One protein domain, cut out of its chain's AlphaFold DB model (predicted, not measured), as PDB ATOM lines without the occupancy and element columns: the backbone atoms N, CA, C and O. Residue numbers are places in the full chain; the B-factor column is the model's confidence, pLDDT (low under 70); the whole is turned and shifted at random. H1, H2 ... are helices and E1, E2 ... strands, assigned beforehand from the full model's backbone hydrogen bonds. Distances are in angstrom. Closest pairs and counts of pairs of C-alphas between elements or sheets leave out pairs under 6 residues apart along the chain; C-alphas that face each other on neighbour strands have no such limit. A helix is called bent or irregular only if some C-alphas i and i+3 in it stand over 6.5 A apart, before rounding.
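AT A GLANCE: This is residues 2 to 139 of the 307 residues of an uncharacterized protein of Pikeienuella piscinae (UniProt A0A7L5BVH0). A strongly twisted sheet of four parallel strands forms the core, with helices on both faces: H1 and H2 pack on one face and H4 on the other, where the short H5 sits beside the strands. The long helix H3 folds back with H4 as a helical hairpin, making a further layer beyond H4, and H6 is off the sheet near the far end of that hairpin. The printed part has 138 residues, with six named helices and four named strands in the order E1 H1 E2 H2 E3 H3 H4 H5 E4 H6; across the sheet the order is E3 E2 E1 E4, and the class is mixed, helices and strands. The whole is compact, with a radius of gyration of the C-alphas of 14.5 A and spans of 42 by 36 by 28 A.

HOW THE PARTS SIT: Start at the inner strands E1, residues 4 to 8, and E2, residues 29 to 34, where N 31 and O 7 are 2.8 A apart, within hydrogen-bond range. Edge strand E3, residues 61 to 65, is parallel to E2, with N 62 and O 30 at 2.8 A; edge strand E4, residues 117 to 121, is parallel to E1, with N 6 and O 118 at 2.8 A. On one face look for H1, residues 17 to 26, at a height over the sheet of 10.1 A, and H2, residues 47 to 60, at 7.0 A. E1, H1, E2 and E2, H2, E3 are strand-helix-strand units, parallel neighbour strands with a helix between, both with right-handed crossovers. On the opposite face are H4, residues 93 to 104, at a height of 7.3 A, and H5, residues 106 to 109, over none of the strands. H3, residues 68 to 88, touches H4 at a steep tilt of 39 degrees, opposite ways; their closest C-alphas, of Leu 81 and Ala 94, are 4.8 A apart. H6, residues 126 to 135, only just touches H4, with 3 pairs of C-alphas within 8 A, the closest those of Leu 93 and His 132 at 6.8 A. Every O i to N i+4 pair is within hydrogen-bond range in H6, against 4 of 6 in H1, 8 of 10 in H2, 16 of 17 in H3 and 5 of 8 in H4; H5 is too short for such a pair.

IN THESE COORDINATES: Find C-alpha 4 at (7.546, -25.470, 2.164), where E1 begins; E2, the longest strand, covers 14.5 A. H2 covers 18.6 A and is irregular, with C-alphas 56 and 59 9.3 A apart. From C-alpha 68 at (5.261, -15.360, -23.178) H3 runs 29.7 A, with a kink of 30 degrees near residue 80, and H4 then covers 17.6 A. H6 ends at C-alpha 135, (-7.446, -39.035, -17.528).

THE WHOLE: The two C-alphas farthest apart, of Asp 87 and Gly 113, are 43.7 A apart. The printed part has no cut, and its long link is residues 35 to 46, from E2 to H2. Mean pLDDT of the printed part is 87.6; residues 124 to 126, 128 and 132 to 139 are under 70.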
ATOM      1  N   PRO A   2      12.455 -26.586   7.392       78.31
ATOM      2  CA  PRO A   2      11.604 -27.567   6.727       78.31
ATOM      3  C   PRO A   2      11.293 -27.133   5.288       78.31
ATOM      4  O   PRO A   2      11.440 -25.961   4.939       78.31
ATOM      5  N   ALA A   3      10.918 -28.098   4.452       88.81
ATOM      6  CA  ALA A   3      10.407 -27.827   3.114       88.81
ATOM      7  C   ALA A   3       9.078 -27.065   3.207       88.81
ATOM      8  O   ALA A   3       8.267 -27.377   4.079       88.81
ATOM      9  N   GLU A   4       8.862 -26.096   2.316       92.88
ATOM     10  CA  GLU A   4       7.546 -25.470   2.164       92.88
ATOM     11  C   GLU A   4       6.684 -26.293   1.203       92.88
ATOM     12  O   GLU A   4       7.178 -26.778   0.182       92.88
ATOM     13  N   ARG A   5       5.388 -26.400   1.496       92.06
ATOM     14  CA  ARG A   5       4.394 -26.987   0.594       92.06
ATOM     15  C   ARG A   5       3.588 -25.923  -0.107       92.06
ATOM     16  O   ARG A   5       2.997 -25.071   0.555       92.06
ATOM     17  N   TRP A   6       3.529 -25.985  -1.430       94.94
ATOM     18  CA  TRP A   6       2.784 -25.028  -2.232       94.94
ATOM     19  C   TRP A   6       1.652 -25.687  -3.014       94.94
ATOM     20  O   TRP A   6       1.837 -26.745  -3.614       94.94
ATOM     21  N   GLY A   7       0.504 -25.014  -3.049       92.94
ATOM     22  CA  GLY A   7      -0.624 -25.376  -3.906       92.94
ATOM     23  C   GLY A   7      -0.603 -24.555  -5.191       92.94
ATOM     24  O   GLY A   7      -0.686 -23.327  -5.134       92.94
ATOM     25  N   ALA A   8      -0.487 -25.202  -6.348       94.44
ATOM     26  CA  ALA A   8      -0.529 -24.537  -7.646       94.44
ATOM     27  C   ALA A   8      -1.969 -24.302  -8.105       94.44
ATOM     28  O   ALA A   8      -2.792 -25.222  -8.113       94.44
ATOM     29  N   TYR A   9      -2.260 -23.059  -8.484       94.31
ATOM     30  CA  TYR A   9      -3.598 -22.596  -8.836       94.31
ATOM     31  C   TYR A   9      -3.773 -22.456 -10.342       94.31
ATOM     32  O   TYR A   9      -2.848 -22.094 -11.071       94.31
ATOM     33  N   SER A  10      -4.992 -22.713 -10.811       93.31
ATOM     34  CA  SER A  10      -5.397 -22.344 -12.163       93.31
ATOM     35  C   SER A  10      -5.626 -20.834 -12.300       93.31
ATOM     36  O   SER A  10      -5.726 -20.105 -11.314       93.31
ATOM     37  N   VAL A  11      -5.772 -20.362 -13.542       93.56
ATOM     38  CA  VAL A  11      -6.128 -18.965 -13.858       93.56
ATOM     39  C   VAL A  11      -7.522 -18.548 -13.370       93.56
ATOM     40  O   VAL A  11      -7.840 -17.365 -13.435       93.56
ATOM     41  N   VAL A  12      -8.354 -19.484 -12.901       93.38
ATOM     42  CA  VAL A  12      -9.713 -19.206 -12.399       93.38
ATOM     43  C   VAL A  12      -9.898 -19.521 -10.914       93.38
ATOM     44  O   VAL A  12     -10.904 -19.118 -10.334       93.38
ATOM     45  N   ASP A  13      -8.937 -20.191 -10.274       93.56
ATOM     46  CA  ASP A  13      -9.077 -20.660  -8.889       93.56
ATOM     47  C   ASP A  13      -9.164 -19.520  -7.863       93.56
ATOM     48  O   ASP A  13      -9.722 -19.705  -6.786       93.56
ATOM     49  N   HIS A  14      -8.641 -18.331  -8.183       95.38
ATOM     50  CA  HIS A  14      -8.640 -17.163  -7.286       95.38
ATOM     51  C   HIS A  14     -10.036 -16.599  -6.990       95.38
ATOM     52  O   HIS A  14     -10.196 -15.773  -6.084       95.38
ATOM     53  N   LYS A  15     -11.028 -17.008  -7.785       95.31
ATOM     54  CA  LYS A  15     -12.413 -16.545  -7.685       95.31
ATOM     55  C   LYS A  15     -13.162 -17.167  -6.512       95.31
ATOM     56  O   LYS A  15     -14.098 -16.552  -6.014       95.31
ATOM     57  N   ASP A  16     -12.750 -18.350  -6.061       92.62
ATOM     58  CA  ASP A  16     -13.392 -19.048  -4.949       92.62
ATOM     59  C   ASP A  16     -12.627 -18.798  -3.642       92.62
ATOM     60  O   ASP A  16     -11.653 -19.476  -3.310       92.62
ATOM     61  N   ALA A  17     -13.084 -17.803  -2.882       93.81
ATOM     62  CA  ALA A  17     -12.497 -17.460  -1.589       93.81
ATOM     63  C   ALA A  17     -12.567 -18.611  -0.576       93.81
ATOM     64  O   ALA A  17     -11.635 -18.794   0.209       93.81
ATOM     65  N   LEU A  18     -13.646 -19.402  -0.601       86.69
ATOM     66  CA  LEU A  18     -13.801 -20.523   0.317       86.69
ATOM     67  C   LEU A  18     -12.776 -21.604  -0.008       86.69
ATOM     68  O   LEU A  18     -12.181 -22.163   0.908       86.69
ATOM     69  N   LYS A  19     -12.514 -21.871  -1.290       85.81
ATOM     70  CA  LYS A  19     -11.470 -22.826  -1.668       85.81
ATOM     71  C   LYS A  19     -10.075 -22.358  -1.268       85.81
ATOM     72  O   LYS A  19      -9.307 -23.140  -0.714       85.81
ATOM     73  N   ILE A  20      -9.778 -21.077  -1.464       92.44
ATOM     74  CA  ILE A  20      -8.519 -20.480  -0.998       92.44
ATOM     75  C   ILE A  20      -8.366 -20.666   0.507       92.44
ATOM     76  O   ILE A  20      -7.290 -21.034   0.974       92.44
ATOM     77  N   ALA A  21      -9.448 -20.486   1.266       88.06
ATOM     78  CA  ALA A  21      -9.455 -20.765   2.693       88.06
ATOM     79  C   ALA A  21      -9.054 -22.227   2.984       88.06
ATOM     80  O   ALA A  21      -8.191 -22.471   3.819       88.06
ATOM     81  N   ARG A  22      -9.592 -23.214   2.256       84.00
ATOM     82  CA  ARG A  22      -9.211 -24.632   2.447       84.00
ATOM     83  C   ARG A  22      -7.733 -24.872   2.167       84.00
ATOM     84  O   ARG A  22      -7.032 -25.493   2.963       84.00
ATOM     85  N   ASP A  23      -7.254 -24.335   1.057       88.81
ATOM     86  CA  ASP A  23      -5.892 -24.563   0.596       88.81
ATOM     87  C   ASP A  23      -4.855 -23.870   1.490       88.81
ATOM     88  O   ASP A  23      -3.769 -24.402   1.696       88.81
ATOM     89  N   LEU A  24      -5.185 -22.735   2.113       91.19
ATOM     90  CA  LEU A  24      -4.299 -22.082   3.085       91.19
ATOM     91  C   LEU A  24      -4.105 -22.891   4.374       91.19
ATOM     92  O   LEU A  24      -3.095 -22.716   5.058       91.19
ATOM     93  N   ILE A  25      -5.031 -23.791   4.709       86.56
ATOM     94  CA  ILE A  25      -4.847 -24.737   5.819       86.56
ATOM     95  C   ILE A  25      -3.802 -25.791   5.427       86.56
ATOM     96  O   ILE A  25      -2.988 -26.188   6.260       86.56
ATOM     97  N   LEU A  26      -3.795 -26.197   4.155       84.00
ATOM     98  CA  LEU A  26      -2.992 -27.297   3.614       84.00
ATOM     99  C   LEU A  26      -1.606 -26.914   3.122       84.00
ATOM    100  O   LEU A  26      -0.719 -27.765   3.120       84.00
ATOM    101  N   PHE A  27      -1.444 -25.682   2.658       91.50
ATOM    102  CA  PHE A  27      -0.234 -25.214   2.006       91.50
ATOM    103  C   PHE A  27       0.367 -24.037   2.767       91.50
ATOM    104  O   PHE A  27      -0.323 -23.211   3.371       91.50
ATOM    105  N   ASP A  28       1.692 -23.939   2.728       94.81
ATOM    106  CA  ASP A  28       2.396 -22.771   3.244       94.81
ATOM    107  C   ASP A  28       2.144 -21.547   2.381       94.81
ATOM    108  O   ASP A  28       1.932 -20.453   2.914       94.81
ATOM    109  N   ARG A  29       2.125 -21.752   1.061       96.88
ATOM    110  CA  ARG A  29       1.856 -20.714   0.073       96.88
ATOM    111  C   ARG A  29       1.056 -21.259  -1.098       96.88
ATOM    112  O   ARG A  29       1.067 -22.451  -1.388       96.88
ATOM    113  N   LEU A  30       0.392 -20.362  -1.802       96.62
ATOM    114  CA  LEU A  30      -0.338 -20.649  -3.023       96.62
ATOM    115  C   LEU A  30       0.432 -20.050  -4.195       96.62
ATOM    116  O   LEU A  30       0.824 -18.885  -4.159       96.62
ATOM    117  N   LEU A  31       0.661 -20.841  -5.234       96.69
ATOM    118  CA  LEU A  31       1.336 -20.411  -6.452       96.69
ATOM    119  C   LEU A  31       0.278 -19.979  -7.468       96.69
ATOM    120  O   LEU A  31      -0.372 -20.826  -8.081       96.69
ATOM    121  N   LEU A  32       0.089 -18.664  -7.620       96.81
ATOM    122  CA  LEU A  32      -0.944 -18.084  -8.479       96.81
ATOM    123  C   LEU A  32      -0.320 -17.497  -9.751       96.81
ATOM    124  O   LEU A  32       0.692 -16.789  -9.665       96.81
ATOM    125  N   PRO A  33      -0.925 -17.720 -10.931       95.25
ATOM    126  CA  PRO A  33      -0.482 -17.056 -12.144       95.25
ATOM    127  C   PRO A  33      -0.767 -15.554 -12.026       95.25
ATOM    128  O   PRO A  33      -1.876 -15.133 -11.712       95.25
ATOM    129  N   SER A  34       0.247 -14.732 -12.283       93.69
ATOM    130  CA  SER A  34       0.151 -13.274 -12.215       93.69
ATOM    131  C   SER A  34       0.286 -12.686 -13.617       93.69
ATOM    132  O   SER A  34       1.268 -12.998 -14.299       93.69
ATOM    133  N   PRO A  35      -0.621 -11.793 -14.047       89.50
ATOM    134  CA  PRO A  35      -0.496 -11.121 -15.333       89.50
ATOM    135  C   PRO A  35       0.804 -10.308 -15.385       89.50
ATOM    136  O   PRO A  35       1.220  -9.702 -14.395       89.50
ATOM    137  N   GLU A  36       1.445 -10.292 -16.549       88.62
ATOM    138  CA  GLU A  36       2.520  -9.348 -16.850       88.62
ATOM    139  C   GLU A  36       1.918  -8.045 -17.404       88.62
ATOM    140  O   GLU A  36       0.836  -8.051 -17.993       88.62
ATOM    141  N   SER A  37       2.584  -6.908 -17.192       84.00
ATOM    142  CA  SER A  37       2.082  -5.620 -17.685       84.00
ATOM    143  C   SER A  37       1.909  -5.653 -19.207       84.00
ATOM    144  O   SER A  37       2.844  -5.989 -19.930       84.00
ATOM    145  N   GLY A  38       0.707  -5.331 -19.693       79.00
ATOM    146  CA  GLY A  38       0.377  -5.354 -21.123       79.00
ATOM    147  C   GLY A  38       0.224  -6.752 -21.737       79.00
ATOM    148  O   GLY A  38       0.011  -6.859 -22.944       79.00
ATOM    149  N   ALA A  39       0.315  -7.822 -20.943       82.69
ATOM    150  CA  ALA A  39       0.057  -9.172 -21.422       82.69
ATOM    151  C   ALA A  39      -1.428  -9.385 -21.758       82.69
ATOM    152  O   ALA A  39      -2.294  -8.899 -21.027       82.69
ATOM    153  N   PRO A  40      -1.742 -10.177 -22.800       82.69
ATOM    154  CA  PRO A  40      -3.106 -10.620 -23.032       82.69
ATOM    155  C   PRO A  40      -3.567 -11.503 -21.863       82.69
ATOM    156  O   PRO A  40      -2.970 -12.545 -21.581       82.69
ATOM    157  N   TRP A  41      -4.637 -11.078 -21.196       90.50
ATOM    158  CA  TRP A  41      -5.357 -11.831 -20.173       90.50
ATOM    159  C   TRP A  41      -6.807 -11.952 -20.621       90.50
ATOM    160  O   TRP A  41      -7.396 -10.963 -21.066       90.50
ATOM    161  N   LYS A  42      -7.383 -13.153 -20.563       91.38
ATOM    162  CA  LYS A  42      -8.755 -13.324 -21.037       91.38
ATOM    163  C   LYS A  42      -9.742 -12.643 -20.072       91.38
ATOM    164  O   LYS A  42      -9.541 -12.755 -18.860       91.38
ATOM    165  N   PRO A  43     -10.792 -11.952 -20.556       91.38
ATOM    166  CA  PRO A  43     -11.764 -11.287 -19.684       91.38
ATOM    167  C   PRO A  43     -12.392 -12.232 -18.654       91.38
ATOM    168  O   PRO A  43     -12.525 -11.882 -17.482       91.38
ATOM    169  N   GLU A  44     -12.707 -13.461 -19.062       92.56
ATOM    170  CA  GLU A  44     -13.283 -14.485 -18.197       92.56
ATOM    171  C   GLU A  44     -12.335 -14.960 -17.093       92.56
ATOM    172  O   GLU A  44     -12.792 -15.604 -16.159       92.56
ATOM    173  N   TRP A  45     -11.041 -14.643 -17.138       93.81
ATOM    174  CA  TRP A  45     -10.098 -14.962 -16.062       93.81
ATOM    175  C   TRP A  45     -10.052 -13.889 -14.970       93.81
ATOM    176  O   TRP A  45      -9.299 -14.051 -14.022       93.81
ATOM    177  N   ASP A  46     -10.833 -12.810 -15.079       94.94
ATOM    178  CA  ASP A  46     -10.948 -11.757 -14.058       94.94
ATOM    179  C   ASP A  46      -9.587 -11.288 -13.506       94.94
ATOM    180  O   ASP A  46      -9.188 -11.583 -12.373       94.94
ATOM    181  N   GLN A  47      -8.848 -10.558 -14.346       94.75
ATOM    182  CA  GLN A  47      -7.519 -10.049 -14.013       94.75
ATOM    183  C   GLN A  47      -7.520  -9.208 -12.730       94.75
ATOM    184  O   GLN A  47      -6.607  -9.322 -11.912       94.75
ATOM    185  N   GLN A  48      -8.536  -8.359 -12.551       94.69
ATOM    186  CA  GLN A  48      -8.613  -7.485 -11.386       94.69
ATOM    187  C   GLN A  48      -8.878  -8.294 -10.115       94.69
ATOM    188  O   GLN A  48      -8.220  -8.050  -9.105       94.69
ATOM    189  N   GLY A  49      -9.771  -9.287 -10.165       95.25
ATOM    190  CA  GLY A  49      -9.975 -10.223  -9.063       95.25
ATOM    191  C   GLY A  49      -8.695 -10.966  -8.685       95.25
ATOM    192  O   GLY A  49      -8.395 -11.094  -7.499       95.25
ATOM    193  N   MET A  50      -7.887 -11.385  -9.667       95.94
ATOM    194  CA  MET A  50      -6.597 -12.041  -9.410       95.94
ATOM    195  C   MET A  50      -5.627 -11.104  -8.683       95.94
ATOM    196  O   MET A  50      -5.040 -11.482  -7.670       95.94
ATOM    197  N   LEU A  51      -5.481  -9.863  -9.156       94.94
ATOM    198  CA  LEU A  51      -4.620  -8.861  -8.517       94.94
ATOM    199  C   LEU A  51      -5.085  -8.529  -7.093       94.94
ATOM    200  O   LEU A  51      -4.258  -8.439  -6.185       94.94
ATOM    201  N   ASN A  52      -6.397  -8.405  -6.884       96.25
ATOM    202  CA  ASN A  52      -6.977  -8.200  -5.559       96.25
ATOM    203  C   ASN A  52      -6.659  -9.383  -4.634       96.25
ATOM    204  O   ASN A  52      -6.280  -9.173  -3.483       96.25
ATOM    205  N   ARG A  53      -6.760 -10.620  -5.140       97.31
ATOM    206  CA  ARG A  53      -6.459 -11.819  -4.354       97.31
ATOM    207  C   ARG A  53      -4.980 -11.923  -4.002       97.31
ATOM    208  O   ARG A  53      -4.658 -12.206  -2.854       97.31
ATOM    209  N   LEU A  54      -4.084 -11.636  -4.945       96.69
ATOM    210  CA  LEU A  54      -2.643 -11.562  -4.688       96.69
ATOM    211  C   LEU A  54      -2.329 -10.548  -3.576       96.69
ATOM    212  O   LEU A  54      -1.578 -10.858  -2.655       96.69
ATOM    213  N   ALA A  55      -2.953  -9.367  -3.615       96.94
ATOM    214  CA  ALA A  55      -2.787  -8.352  -2.577       96.94
ATOM    215  C   ALA A  55      -3.330  -8.808  -1.210       96.94
ATOM    216  O   ALA A  55      -2.678  -8.586  -0.193       96.94
ATOM    217  N   GLN A  56      -4.493  -9.464  -1.181       97.62
ATOM    218  CA  GLN A  56      -5.100  -9.982   0.049       97.62
ATOM    219  C   GLN A  56      -4.275 -11.108   0.688       97.62
ATOM    220  O   GLN A  56      -4.193 -11.181   1.910       97.62
ATOM    221  N   LEU A  57      -3.672 -11.985  -0.122       97.19
ATOM    222  CA  LEU A  57      -2.865 -13.113   0.353       97.19
ATOM    223  C   LEU A  57      -1.455 -12.700   0.807       97.19
ATOM    224  O   LEU A  57      -0.841 -13.409   1.607       97.19
ATOM    225  N   GLY A  58      -0.926 -11.581   0.304       96.69
ATOM    226  CA  GLY A  58       0.400 -11.084   0.670       96.69
ATOM    227  C   GLY A  58       1.488 -12.143   0.468       96.69
ATOM    228  O   GLY A  58       1.587 -12.759  -0.590       96.69
ATOM    229  N   GLU A  59       2.291 -12.408   1.501       95.69
ATOM    230  CA  GLU A  59       3.396 -13.380   1.435       95.69
ATOM    231  C   GLU A  59       2.948 -14.844   1.271       95.69
ATOM    232  O   GLU A  59       3.772 -15.705   0.935       95.69
ATOM    233  N   ARG A  60       1.653 -15.133   1.483       96.62
ATOM    234  CA  ARG A  60       1.057 -16.453   1.229       96.62
ATOM    235  C   ARG A  60       0.827 -16.712  -0.252       96.62
ATOM    236  O   ARG A  60       0.620 -17.863  -0.614       96.62
ATOM    237  N   ALA A  61       0.877 -15.691  -1.103       97.44
ATOM    238  CA  ALA A  61       0.852 -15.864  -2.545       97.44
ATOM    239  C   ALA A  61       2.267 -15.791  -3.128       97.44
ATOM    240  O   ALA A  61       3.030 -14.858  -2.882       97.44
ATOM    241  N   ILE A  62       2.603 -16.760  -3.972       97.12
ATOM    242  CA  ILE A  62       3.755 -16.690  -4.861       97.12
ATOM    243  C   ILE A  62       3.269 -16.231  -6.230       97.12
ATOM    244  O   ILE A  62       2.444 -16.880  -6.874       97.12
ATOM    245  N   HIS A  63       3.812 -15.101  -6.677       95.81
ATOM    246  CA  HIS A  63       3.478 -14.497  -7.958       95.81
ATOM    247  C   HIS A  63       4.199 -15.224  -9.096       95.81
ATOM    248  O   HIS A  63       5.360 -14.930  -9.405       95.81
ATOM    249  N   ALA A  64       3.501 -16.132  -9.771       94.94
ATOM    250  CA  ALA A  64       4.026 -16.786 -10.955       94.94
ATOM    251  C   ALA A  64       3.768 -15.938 -12.204       94.94
ATOM    252  O   ALA A  64       2.712 -16.026 -12.830       94.94
ATOM    253  N   ARG A  65       4.725 -15.077 -12.568       94.12
ATOM    254  CA  ARG A  65       4.592 -14.184 -13.737       94.12
ATOM    255  C   ARG A  65       4.233 -14.967 -15.004       94.12
ATOM    256  O   ARG A  65       4.967 -15.874 -15.392       94.12
ATOM    257  N   TRP A  66       3.156 -14.580 -15.678       92.31
ATOM    258  CA  TRP A  66       2.609 -15.256 -16.857       92.31
ATOM    259  C   TRP A  66       3.286 -14.795 -18.160       92.31
ATOM    260  O   TRP A  66       2.678 -14.130 -19.007       92.31
ATOM    261  N   THR A  67       4.581 -15.110 -18.275       93.00
ATOM    262  CA  THR A  67       5.463 -14.684 -19.376       93.00
ATOM    263  C   THR A  67       5.060 -15.313 -20.717       93.00
ATOM    264  O   THR A  67       4.301 -16.288 -20.735       93.00
ATOM    265  N   PRO A  68       5.543 -14.787 -21.863       92.56
ATOM    266  CA  PRO A  68       5.261 -15.360 -23.178       92.56
ATOM    267  C   PRO A  68       5.585 -16.854 -23.290       92.56
ATOM    268  O   PRO A  68       4.795 -17.595 -23.867       92.56
ATOM    269  N   GLU A  69       6.691 -17.297 -22.693       92.44
ATOM    270  CA  GLU A  69       7.134 -18.695 -22.714       92.44
ATOM    271  C   GLU A  69       6.126 -19.586 -21.981       92.44
ATOM    272  O   GLU A  69       5.612 -20.540 -22.554       92.44
ATOM    273  N   ARG A  70       5.717 -19.200 -20.764       92.38
ATOM    274  CA  ARG A  70       4.709 -19.947 -19.990       92.38
ATOM    275  C   ARG A  70       3.357 -19.996 -20.674       92.38
ATOM    276  O   ARG A  70       2.651 -20.990 -20.560       92.38
ATOM    277  N   ARG A  71       2.974 -18.929 -21.381       92.00
ATOM    278  CA  ARG A  71       1.743 -18.921 -22.182       92.00
ATOM    279  C   ARG A  71       1.815 -19.910 -23.338       92.00
ATOM    280  O   ARG A  71       0.797 -20.520 -23.644       92.00
ATOM    281  N   ALA A  72       2.979 -20.051 -23.968       92.81
ATOM    282  CA  ALA A  72       3.186 -21.032 -25.025       92.81
ATOM    283  C   ALA A  72       3.123 -22.465 -24.470       92.81
ATOM    284  O   ALA A  72       2.354 -23.271 -24.992       92.81
ATOM    285  N   ASP A  73       3.826 -22.742 -23.365       92.94
ATOM    286  CA  ASP A  73       3.793 -24.043 -22.674       92.94
ATOM    287  C   ASP A  73       2.368 -24.405 -22.229       92.94
ATOM    288  O   ASP A  73       1.882 -25.523 -22.428       92.94
ATOM    289  N   TRP A  74       1.656 -23.420 -21.673       93.81
ATOM    290  CA  TRP A  74       0.261 -23.562 -21.281       93.81
ATOM    291  C   TRP A  74      -0.641 -23.832 -22.476       93.81
ATOM    292  O   TRP A  74      -1.481 -24.713 -22.383       93.81
ATOM    293  N   ALA A  75      -0.486 -23.115 -23.592       92.50
ATOM    294  CA  ALA A  75      -1.334 -23.305 -24.766       92.50
ATOM    295  C   ALA A  75      -1.178 -24.713 -25.359       92.50
ATOM    296  O   ALA A  75      -2.179 -25.317 -25.740       92.50
ATOM    297  N   ALA A  76       0.048 -25.245 -25.384       91.88
ATOM    298  CA  ALA A  76       0.306 -26.626 -25.782       91.88
ATOM    299  C   ALA A  76      -0.376 -27.618 -24.822       91.88
ATOM    300  O   ALA A  76      -1.181 -28.440 -25.252       91.88
ATOM    301  N   THR A  77      -0.144 -27.467 -23.514       89.31
ATOM    302  CA  THR A  77      -0.722 -28.348 -22.481       89.31
ATOM    303  C   THR A  77      -2.253 -28.276 -22.437       89.31
ATOM    304  O   THR A  77      -2.927 -29.281 -22.232       89.31
ATOM    305  N   PHE A  78      -2.820 -27.084 -22.628       91.25
ATOM    306  CA  PHE A  78      -4.259 -26.848 -22.649       91.25
ATOM    307  C   PHE A  78      -4.903 -27.516 -23.860       91.25
ATOM    308  O   PHE A  78      -5.948 -28.128 -23.707       91.25
ATOM    309  N   ALA A  79      -4.292 -27.442 -25.047       90.94
ATOM    310  CA  ALA A  79      -4.813 -28.112 -26.241       90.94
ATOM    311  C   ALA A  79      -4.833 -29.645 -26.101       90.94
ATOM    312  O   ALA A  79      -5.726 -30.300 -26.637       90.94
ATOM    313  N   ASP A  80      -3.876 -30.212 -25.365       87.56
ATOM    314  CA  ASP A  80      -3.870 -31.637 -25.034       87.56
ATOM    315  C   ASP A  80      -4.995 -31.977 -24.052       87.56
ATOM    316  O   ASP A  80      -5.853 -32.796 -24.369       87.56
ATOM    317  N   LEU A  81      -5.071 -31.268 -22.922       85.44
ATOM    318  CA  LEU A  81      -6.096 -31.505 -21.901       85.44
ATOM    319  C   LEU A  81      -7.517 -31.158 -22.353       85.44
ATOM    320  O   LEU A  81      -8.469 -31.703 -21.812       85.44
ATOM    321  N   GLN A  82      -7.685 -30.255 -23.318       89.00
ATOM    322  CA  GLN A  82      -8.994 -29.917 -23.878       89.00
ATOM    323  C   GLN A  82      -9.600 -31.110 -24.627       89.00
ATOM    324  O   GLN A  82     -10.812 -31.289 -24.585       89.00
ATOM    325  N   ARG A  83      -8.769 -31.942 -25.270       87.06
ATOM    326  CA  ARG A  83      -9.231 -33.178 -25.916       87.06
ATOM    327  C   ARG A  83      -9.685 -34.193 -24.870       87.06
ATOM    328  O   ARG A  83     -10.793 -34.704 -24.968       87.06
ATOM    329  N   ASP A  84      -8.892 -34.377 -23.815       81.81
ATOM    330  CA  ASP A  84      -9.260 -35.249 -22.694       81.81
ATOM    331  C   ASP A  84     -10.545 -34.758 -21.998       81.81
ATOM    332  O   ASP A  84     -11.414 -35.554 -21.650       81.81
ATOM    333  N   ALA A  85     -10.687 -33.438 -21.824       84.25
ATOM    334  CA  ALA A  85     -11.854 -32.786 -21.228       84.25
ATOM    335  C   ALA A  85     -13.146 -33.073 -22.006       84.25
ATOM    336  O   ALA A  85     -14.198 -33.269 -21.398       84.25
ATOM    337  N   GLU A  86     -13.068 -33.103 -23.337       86.75
ATOM    338  CA  GLU A  86     -14.185 -33.470 -24.211       86.75
ATOM    339  C   GLU A  86     -14.558 -34.949 -24.049       86.75
ATOM    340  O   GLU A  86     -15.742 -35.264 -23.927       86.75
ATOM    341  N   ASP A  87     -13.564 -35.838 -23.949       83.50
ATOM    342  CA  ASP A  87     -13.778 -37.279 -23.776       83.50
ATOM    343  C   ASP A  87     -14.439 -37.626 -22.430       83.50
ATOM    344  O   ASP A  87     -15.282 -38.527 -22.365       83.50
ATOM    345  N   VAL A  88     -14.099 -36.906 -21.353       79.75
ATOM    346  CA  VAL A  88     -14.674 -37.124 -20.008       79.75
ATOM    347  C   VAL A  88     -15.823 -36.172 -19.654       79.75
ATOM    348  O   VAL A  88     -16.374 -36.263 -18.557       79.75
ATOM    349  N   ASN A  89     -16.210 -35.281 -20.574       84.06
ATOM    350  CA  ASN A  89     -17.229 -34.245 -20.373       84.06
ATOM    351  C   ASN A  89     -16.985 -33.380 -19.113       84.06
ATOM    352  O   ASN A  89     -17.915 -33.076 -18.361       84.06
ATOM    353  N   ASP A  90     -15.730 -32.981 -18.890       81.31
ATOM    354  CA  ASP A  90     -15.314 -32.097 -17.794       81.31
ATOM    355  C   ASP A  90     -14.531 -30.891 -18.346       81.31
ATOM    356  O   ASP A  90     -13.314 -30.973 -18.537       81.31
ATOM    357  N   PRO A  91     -15.195 -29.748 -18.594       81.25
ATOM    358  CA  PRO A  91     -14.536 -28.567 -19.148       81.25
ATOM    359  C   PRO A  91     -13.491 -27.950 -18.204       81.25
ATOM    360  O   PRO A  91     -12.634 -27.194 -18.669       81.25
ATOM    361  N   ASP A  92     -13.519 -28.261 -16.904       81.38
ATOM    362  CA  ASP A  92     -12.565 -27.711 -15.940       81.38
ATOM    363  C   ASP A  92     -11.208 -28.430 -15.983       81.38
ATOM    364  O   ASP A  92     -10.193 -27.870 -15.546       81.38
ATOM    365  N   LEU A  93     -11.152 -29.629 -16.578       81.88
ATOM    366  CA  LEU A  93      -9.919 -30.401 -16.732       81.88
ATOM    367  C   LEU A  93      -8.858 -29.627 -17.525       81.88
ATOM    368  O   LEU A  93      -7.681 -29.634 -17.157       81.88
ATOM    369  N   ALA A  94      -9.260 -28.875 -18.553       86.19
ATOM    370  CA  ALA A  94      -8.336 -28.079 -19.358       86.19
ATOM    371  C   ALA A  94      -7.605 -27.004 -18.524       86.19
ATOM    372  O   ALA A  94      -6.427 -26.716 -18.752       86.19
ATOM    373  N   TYR A  95      -8.238 -26.466 -17.473       88.06
ATOM    374  CA  TYR A  95      -7.599 -25.507 -16.563       88.06
ATOM    375  C   TYR A  95      -6.519 -26.129 -15.664       88.06
ATOM    376  O   TYR A  95      -5.708 -25.391 -15.090       88.06
ATOM    377  N   ALA A  96      -6.421 -27.462 -15.582       86.38
ATOM    378  CA  ALA A  96      -5.282 -28.128 -14.950       86.38
ATOM    379  C   ALA A  96      -3.955 -27.844 -15.680       86.38
ATOM    380  O   ALA A  96      -2.901 -27.868 -15.042       86.38
ATOM    381  N   ALA A  97      -3.995 -27.447 -16.962       88.75
ATOM    382  CA  ALA A  97      -2.814 -27.019 -17.717       88.75
ATOM    383  C   ALA A  97      -2.025 -25.920 -16.995       88.75
ATOM    384  O   ALA A  97      -0.797 -25.940 -16.968       88.75
ATOM    385  N   THR A  98      -2.722 -24.964 -16.370       90.31
ATOM    386  CA  THR A  98      -2.060 -23.896 -15.613       90.31
ATOM    387  C   THR A  98      -1.279 -24.471 -14.440       90.31
ATOM    388  O   THR A  98      -0.114 -24.126 -14.266       90.31
ATOM    389  N   ARG A  99      -1.884 -25.375 -13.662       92.06
ATOM    390  CA  ARG A  99      -1.244 -25.959 -12.476       92.06
ATOM    391  C   ARG A  99       0.015 -26.730 -12.861       92.06
ATOM    392  O   ARG A  99       1.052 -26.502 -12.248       92.06
ATOM    393  N   ARG A 100      -0.047 -27.535 -13.928       89.19
ATOM    394  CA  ARG A 100       1.101 -28.291 -14.457       89.19
ATOM    395  C   ARG A 100       2.278 -27.389 -14.825       89.19
ATOM    396  O   ARG A 100       3.366 -27.567 -14.284       89.19
ATOM    397  N   VAL A 101       2.039 -26.359 -15.642       92.62
ATOM    398  CA  VAL A 101       3.082 -25.390 -16.037       92.62
ATOM    399  C   VAL A 101       3.693 -24.696 -14.815       92.62
ATOM    400  O   VAL A 101       4.901 -24.466 -14.756       92.62
ATOM    401  N   LEU A 102       2.871 -24.358 -13.818       92.94
ATOM    402  CA  LEU A 102       3.348 -23.714 -12.598       92.94
ATOM    403  C   LEU A 102       4.186 -24.650 -11.719       92.94
ATOM    404  O   LEU A 102       5.216 -24.215 -11.205       92.94
ATOM    405  N   ILE A 103       3.786 -25.913 -11.570       91.44
ATOM    406  CA  ILE A 103       4.512 -26.937 -10.802       91.44
ATOM    407  C   ILE A 103       5.886 -27.203 -11.414       91.44
ATOM    408  O   ILE A 103       6.894 -27.123 -10.712       91.44
ATOM    409  N   GLU A 104       5.948 -27.433 -12.727       89.94
ATOM    410  CA  GLU A 104       7.205 -27.699 -13.442       89.94
ATOM    411  C   GLU A 104       8.227 -26.567 -13.266       89.94
ATOM    412  O   GLU A 104       9.439 -26.791 -13.243       89.94
ATOM    413  N   GLN A 105       7.737 -25.339 -13.084       91.00
ATOM    414  CA  GLN A 105       8.558 -24.138 -12.975       91.00
ATOM    415  C   GLN A 105       8.633 -23.570 -11.553       91.00
ATOM    416  O   GLN A 105       9.267 -22.532 -11.342       91.00
ATOM    417  N   ALA A 106       8.048 -24.239 -10.556       92.88
ATOM    418  CA  ALA A 106       7.885 -23.703  -9.207       92.88
ATOM    419  C   ALA A 106       9.211 -23.276  -8.559       92.88
ATOM    420  O   ALA A 106       9.291 -22.249  -7.881       92.88
ATOM    421  N   ARG A 107      10.289 -24.020  -8.840       92.06
ATOM    422  CA  ARG A 107      11.639 -23.731  -8.338       92.06
ATOM    423  C   ARG A 107      12.134 -22.333  -8.721       92.06
ATOM    424  O   ARG A 107      12.900 -21.747  -7.959       92.06
ATOM    425  N   ALA A 108      11.700 -21.796  -9.862       93.38
ATOM    426  CA  ALA A 108      12.081 -20.461 -10.323       93.38
ATOM    427  C   ALA A 108      11.466 -19.333  -9.477       93.38
ATOM    428  O   ALA A 108      11.991 -18.223  -9.473       93.38
ATOM    429  N   PHE A 109      10.385 -19.610  -8.742       93.44
ATOM    430  CA  PHE A 109       9.683 -18.628  -7.910       93.44
ATOM    431  C   PHE A 109      10.025 -18.726  -6.421       93.44
ATOM    432  O   PHE A 109       9.469 -17.995  -5.604       93.44
ATOM    433  N   ARG A 110      10.930 -19.638  -6.053       94.44
ATOM    434  CA  ARG A 110      11.308 -19.910  -4.667       94.44
ATOM    435  C   ARG A 110      11.929 -18.675  -3.995       94.44
ATOM    436  O   ARG A 110      12.985 -18.226  -4.450       94.44
ATOM    437  N   PRO A 111      11.344 -18.162  -2.896       92.75
ATOM    438  CA  PRO A 111      11.922 -17.056  -2.143       92.75
ATOM    439  C   PRO A 111      13.308 -17.392  -1.584       92.75
ATOM    440  O   PRO A 111      13.639 -18.553  -1.321       92.75
ATOM    441  N   ALA A 112      14.117 -16.357  -1.354       91.69
ATOM    442  CA  ALA A 112      15.380 -16.512  -0.644       91.69
ATOM    443  C   ALA A 112      15.131 -17.088   0.762       91.69
ATOM    444  O   ALA A 112      14.201 -16.683   1.453       91.69
ATOM    445  N   GLY A 113      15.964 -18.041   1.182       90.69
ATOM    446  CA  GLY A 113      15.839 -18.699   2.486       90.69
ATOM    447  C   GLY A 113      14.953 -19.950   2.506       90.69
ATOM    448  O   GLY A 113      15.065 -20.723   3.450       90.69
ATOM    449  N   VAL A 114      14.161 -20.227   1.465       92.44
ATOM    450  CA  VAL A 114      13.394 -21.481   1.366       92.44
ATOM    451  C   VAL A 114      14.281 -22.570   0.740       92.44
ATOM    452  O   VAL A 114      14.649 -22.456  -0.434       92.44
ATOM    453  N   PRO A 115      14.682 -23.625   1.479       89.88
ATOM    454  CA  PRO A 115      15.660 -24.596   0.979       89.88
ATOM    455  C   PRO A 115      15.057 -25.591  -0.018       89.88
ATOM    456  O   PRO A 115      15.733 -25.994  -0.967       89.88
ATOM    457  N   LEU A 116      13.791 -25.962   0.176       91.38
ATOM    458  CA  LEU A 116      13.063 -26.949  -0.614       91.38
ATOM    459  C   LEU A 116      11.595 -26.531  -0.718       91.38
ATOM    460  O   LEU A 116      11.040 -25.998   0.241       91.38
ATOM    461  N   VAL A 117      11.004 -26.772  -1.886       91.19
ATOM    462  CA  VAL A 117       9.585 -26.551  -2.155       91.19
ATOM    463  C   VAL A 117       9.015 -27.852  -2.704       91.19
ATOM    464  O   VAL A 117       9.552 -28.395  -3.668       91.19
ATOM    465  N   GLU A 118       7.950 -28.329  -2.078       90.94
ATOM    466  CA  GLU A 118       7.095 -29.412  -2.554       90.94
ATOM    467  C   GLU A 118       5.853 -28.761  -3.178       90.94
ATOM    468  O   GLU A 118       5.157 -27.993  -2.515       90.94
ATOM    469  N   THR A 119       5.585 -29.006  -4.459       89.75
ATOM    470  CA  THR A 119       4.470 -28.369  -5.177       89.75
ATOM    471  C   THR A 119       3.441 -29.382  -5.618       89.75
ATOM    472  O   THR A 119       3.797 -30.374  -6.248       89.75
ATOM    473  N   TYR A 120       2.177 -29.080  -5.346       87.81
ATOM    474  CA  TYR A 120       1.054 -29.965  -5.610       87.81
ATOM    475  C   TYR A 120      -0.027 -29.248  -6.412       87.81
ATOM    476  O   TYR A 120      -0.192 -28.028  -6.312       87.81
ATOM    477  N   GLU A 121      -0.786 -30.002  -7.202       84.38
ATOM    478  CA  GLU A 121      -1.967 -29.470  -7.873       84.38
ATOM    479  C   GLU A 121      -3.076 -29.216  -6.838       84.38
ATOM    480  O   GLU A 121      -3.494 -30.120  -6.113       84.38
ATOM    481  N   GLY A 122      -3.562 -27.975  -6.750       76.44
ATOM    482  CA  GLY A 122      -4.685 -27.635  -5.876       76.44
ATOM    483  C   GLY A 122      -6.019 -28.039  -6.503       76.44
ATOM    484  O   GLY A 122      -6.621 -27.242  -7.231       76.44
ATOM    485  N   PHE A 123      -6.500 -29.252  -6.222       70.88
ATOM    486  CA  PHE A 123      -7.809 -29.716  -6.692       70.88
ATOM    487  C   PHE A 123      -8.965 -29.104  -5.891       70.88
ATOM    488  O   PHE A 123      -8.896 -28.928  -4.680       70.88
ATOM    489  N   GLN A 124     -10.044 -28.768  -6.597       66.94
ATOM    490  CA  GLN A 124     -11.239 -28.110  -6.048       66.94
ATOM    491  C   GLN A 124     -12.226 -29.097  -5.410       66.94
ATOM    492  O   GLN A 124     -13.048 -28.723  -4.576       66.94
ATOM    493  N   SER A 125     -12.171 -30.361  -5.828       68.94
ATOM    494  CA  SER A 125     -13.090 -31.410  -5.406       68.94
ATOM    495  C   SER A 125     -12.453 -32.785  -5.587       68.94
ATOM    496  O   SER A 125     -11.496 -32.951  -6.349       68.94
ATOM    497  N   GLU A 126     -13.012 -33.786  -4.907       69.31
ATOM    498  CA  GLU A 126     -12.671 -35.190  -5.149       69.31
ATOM    499  C   GLU A 126     -12.920 -35.580  -6.605       69.31
ATOM    500  O   GLU A 126     -12.069 -36.210  -7.221       69.31
ATOM    501  N   ALA A 127     -14.049 -35.146  -7.171       70.00
ATOM    502  CA  ALA A 127     -14.393 -35.412  -8.561       70.00
ATOM    503  C   ALA A 127     -13.323 -34.871  -9.522       70.00
ATOM    504  O   ALA A 127     -12.881 -35.606 -10.396       70.00
ATOM    505  N   ALA A 128     -12.838 -33.642  -9.305       68.88
ATOM    506  CA  ALA A 128     -11.779 -33.048 -10.122       68.88
ATOM    507  C   ALA A 128     -10.452 -33.817  -9.998       68.88
ATOM    508  O   ALA A 128      -9.754 -34.018 -10.991       68.88
ATOM    509  N   PHE A 129     -10.107 -34.284  -8.794       74.62
ATOM    510  CA  PHE A 129      -8.936 -35.140  -8.597       74.62
ATOM    511  C   PHE A 129      -9.089 -36.494  -9.301       74.62
ATOM    512  O   PHE A 129      -8.156 -36.960  -9.955       74.62
ATOM    513  N   VAL A 130     -10.251 -37.140  -9.168       70.94
ATOM    514  CA  VAL A 130     -10.524 -38.451  -9.770       70.94
ATOM    515  C   VAL A 130     -10.536 -38.343 -11.289       70.94
ATOM    516  O   VAL A 130      -9.908 -39.172 -11.941       70.94
ATOM    517  N   ALA A 131     -11.175 -37.317 -11.851       70.56
ATOM    518  CA  ALA A 131     -11.168 -37.039 -13.284       70.56
ATOM    519  C   ALA A 131      -9.737 -36.835 -13.793       70.56
ATOM    520  O   ALA A 131      -9.336 -37.475 -14.762       70.56
ATOM    521  N   HIS A 132      -8.927 -36.044 -13.083       69.94
ATOM    522  CA  HIS A 132      -7.519 -35.852 -13.425       69.94
ATOM    523  C   HIS A 132      -6.717 -37.160 -13.366       69.94
ATOM    524  O   HIS A 132      -5.962 -37.473 -14.283       69.94
ATOM    525  N   SER A 133      -6.896 -37.938 -12.297       68.31
ATOM    526  CA  SER A 133      -6.192 -39.209 -12.091       68.31
ATOM    527  C   SER A 133      -6.594 -40.264 -13.122       68.31
ATOM    528  O   SER A 133      -5.756 -41.040 -13.566       68.31
ATOM    529  N   SER A 134      -7.867 -40.267 -13.521       67.06
ATOM    530  CA  SER A 134      -8.429 -41.197 -14.507       67.06
ATOM    531  C   SER A 134      -8.063 -40.802 -15.936       67.06
ATOM    532  O   SER A 134      -7.843 -41.674 -16.765       67.06
ATOM    533  N   ALA A 135      -7.956 -39.506 -16.241       63.88
ATOM    534  CA  ALA A 135      -7.446 -39.035 -17.528       63.88
ATOM    535  C   ALA A 135      -5.946 -39.345 -17.686       63.88
ATOM    536  O   ALA A 135      -5.477 -39.660 -18.776       63.88
ATOM    537  N   ALA A 136      -5.190 -39.347 -16.585       60.12
ATOM    538  CA  ALA A 136      -3.757 -39.637 -16.561       60.12
ATOM    539  C   ALA A 136      -3.389 -41.129 -16.752       60.12
ATOM    540  O   ALA A 136      -2.329 -41.545 -16.285       60.12
ATOM    541  N   ASN A 137      -4.204 -41.920 -17.466       47.72
ATOM    542  CA  ASN A 137      -4.086 -43.365 -17.765       47.72
ATOM    543  C   ASN A 137      -2.762 -43.842 -18.430       47.72
ATOM    544  O   ASN A 137      -2.716 -44.922 -19.013       47.72
ATOM    545  N   ALA A 138      -1.671 -43.079 -18.367       44.56
ATOM    546  CA  ALA A 138      -0.460 -43.291 -19.149       44.56
ATOM    547  C   ALA A 138       0.822 -43.573 -18.345       44.56
ATOM    548  O   ALA A 138       1.867 -43.546 -18.973       44.56
ATOM    549  N   GLU A 139       0.774 -43.809 -17.025       46.03
ATOM    550  CA  GLU A 139       1.774 -44.526 -16.181       46.03
ATOM    551  C   GLU A 139       1.626 -44.078 -14.707       46.03
ATOM    552  O   GLU A 139       1.448 -42.881 -14.452       46.03
TER     553      GLU A 139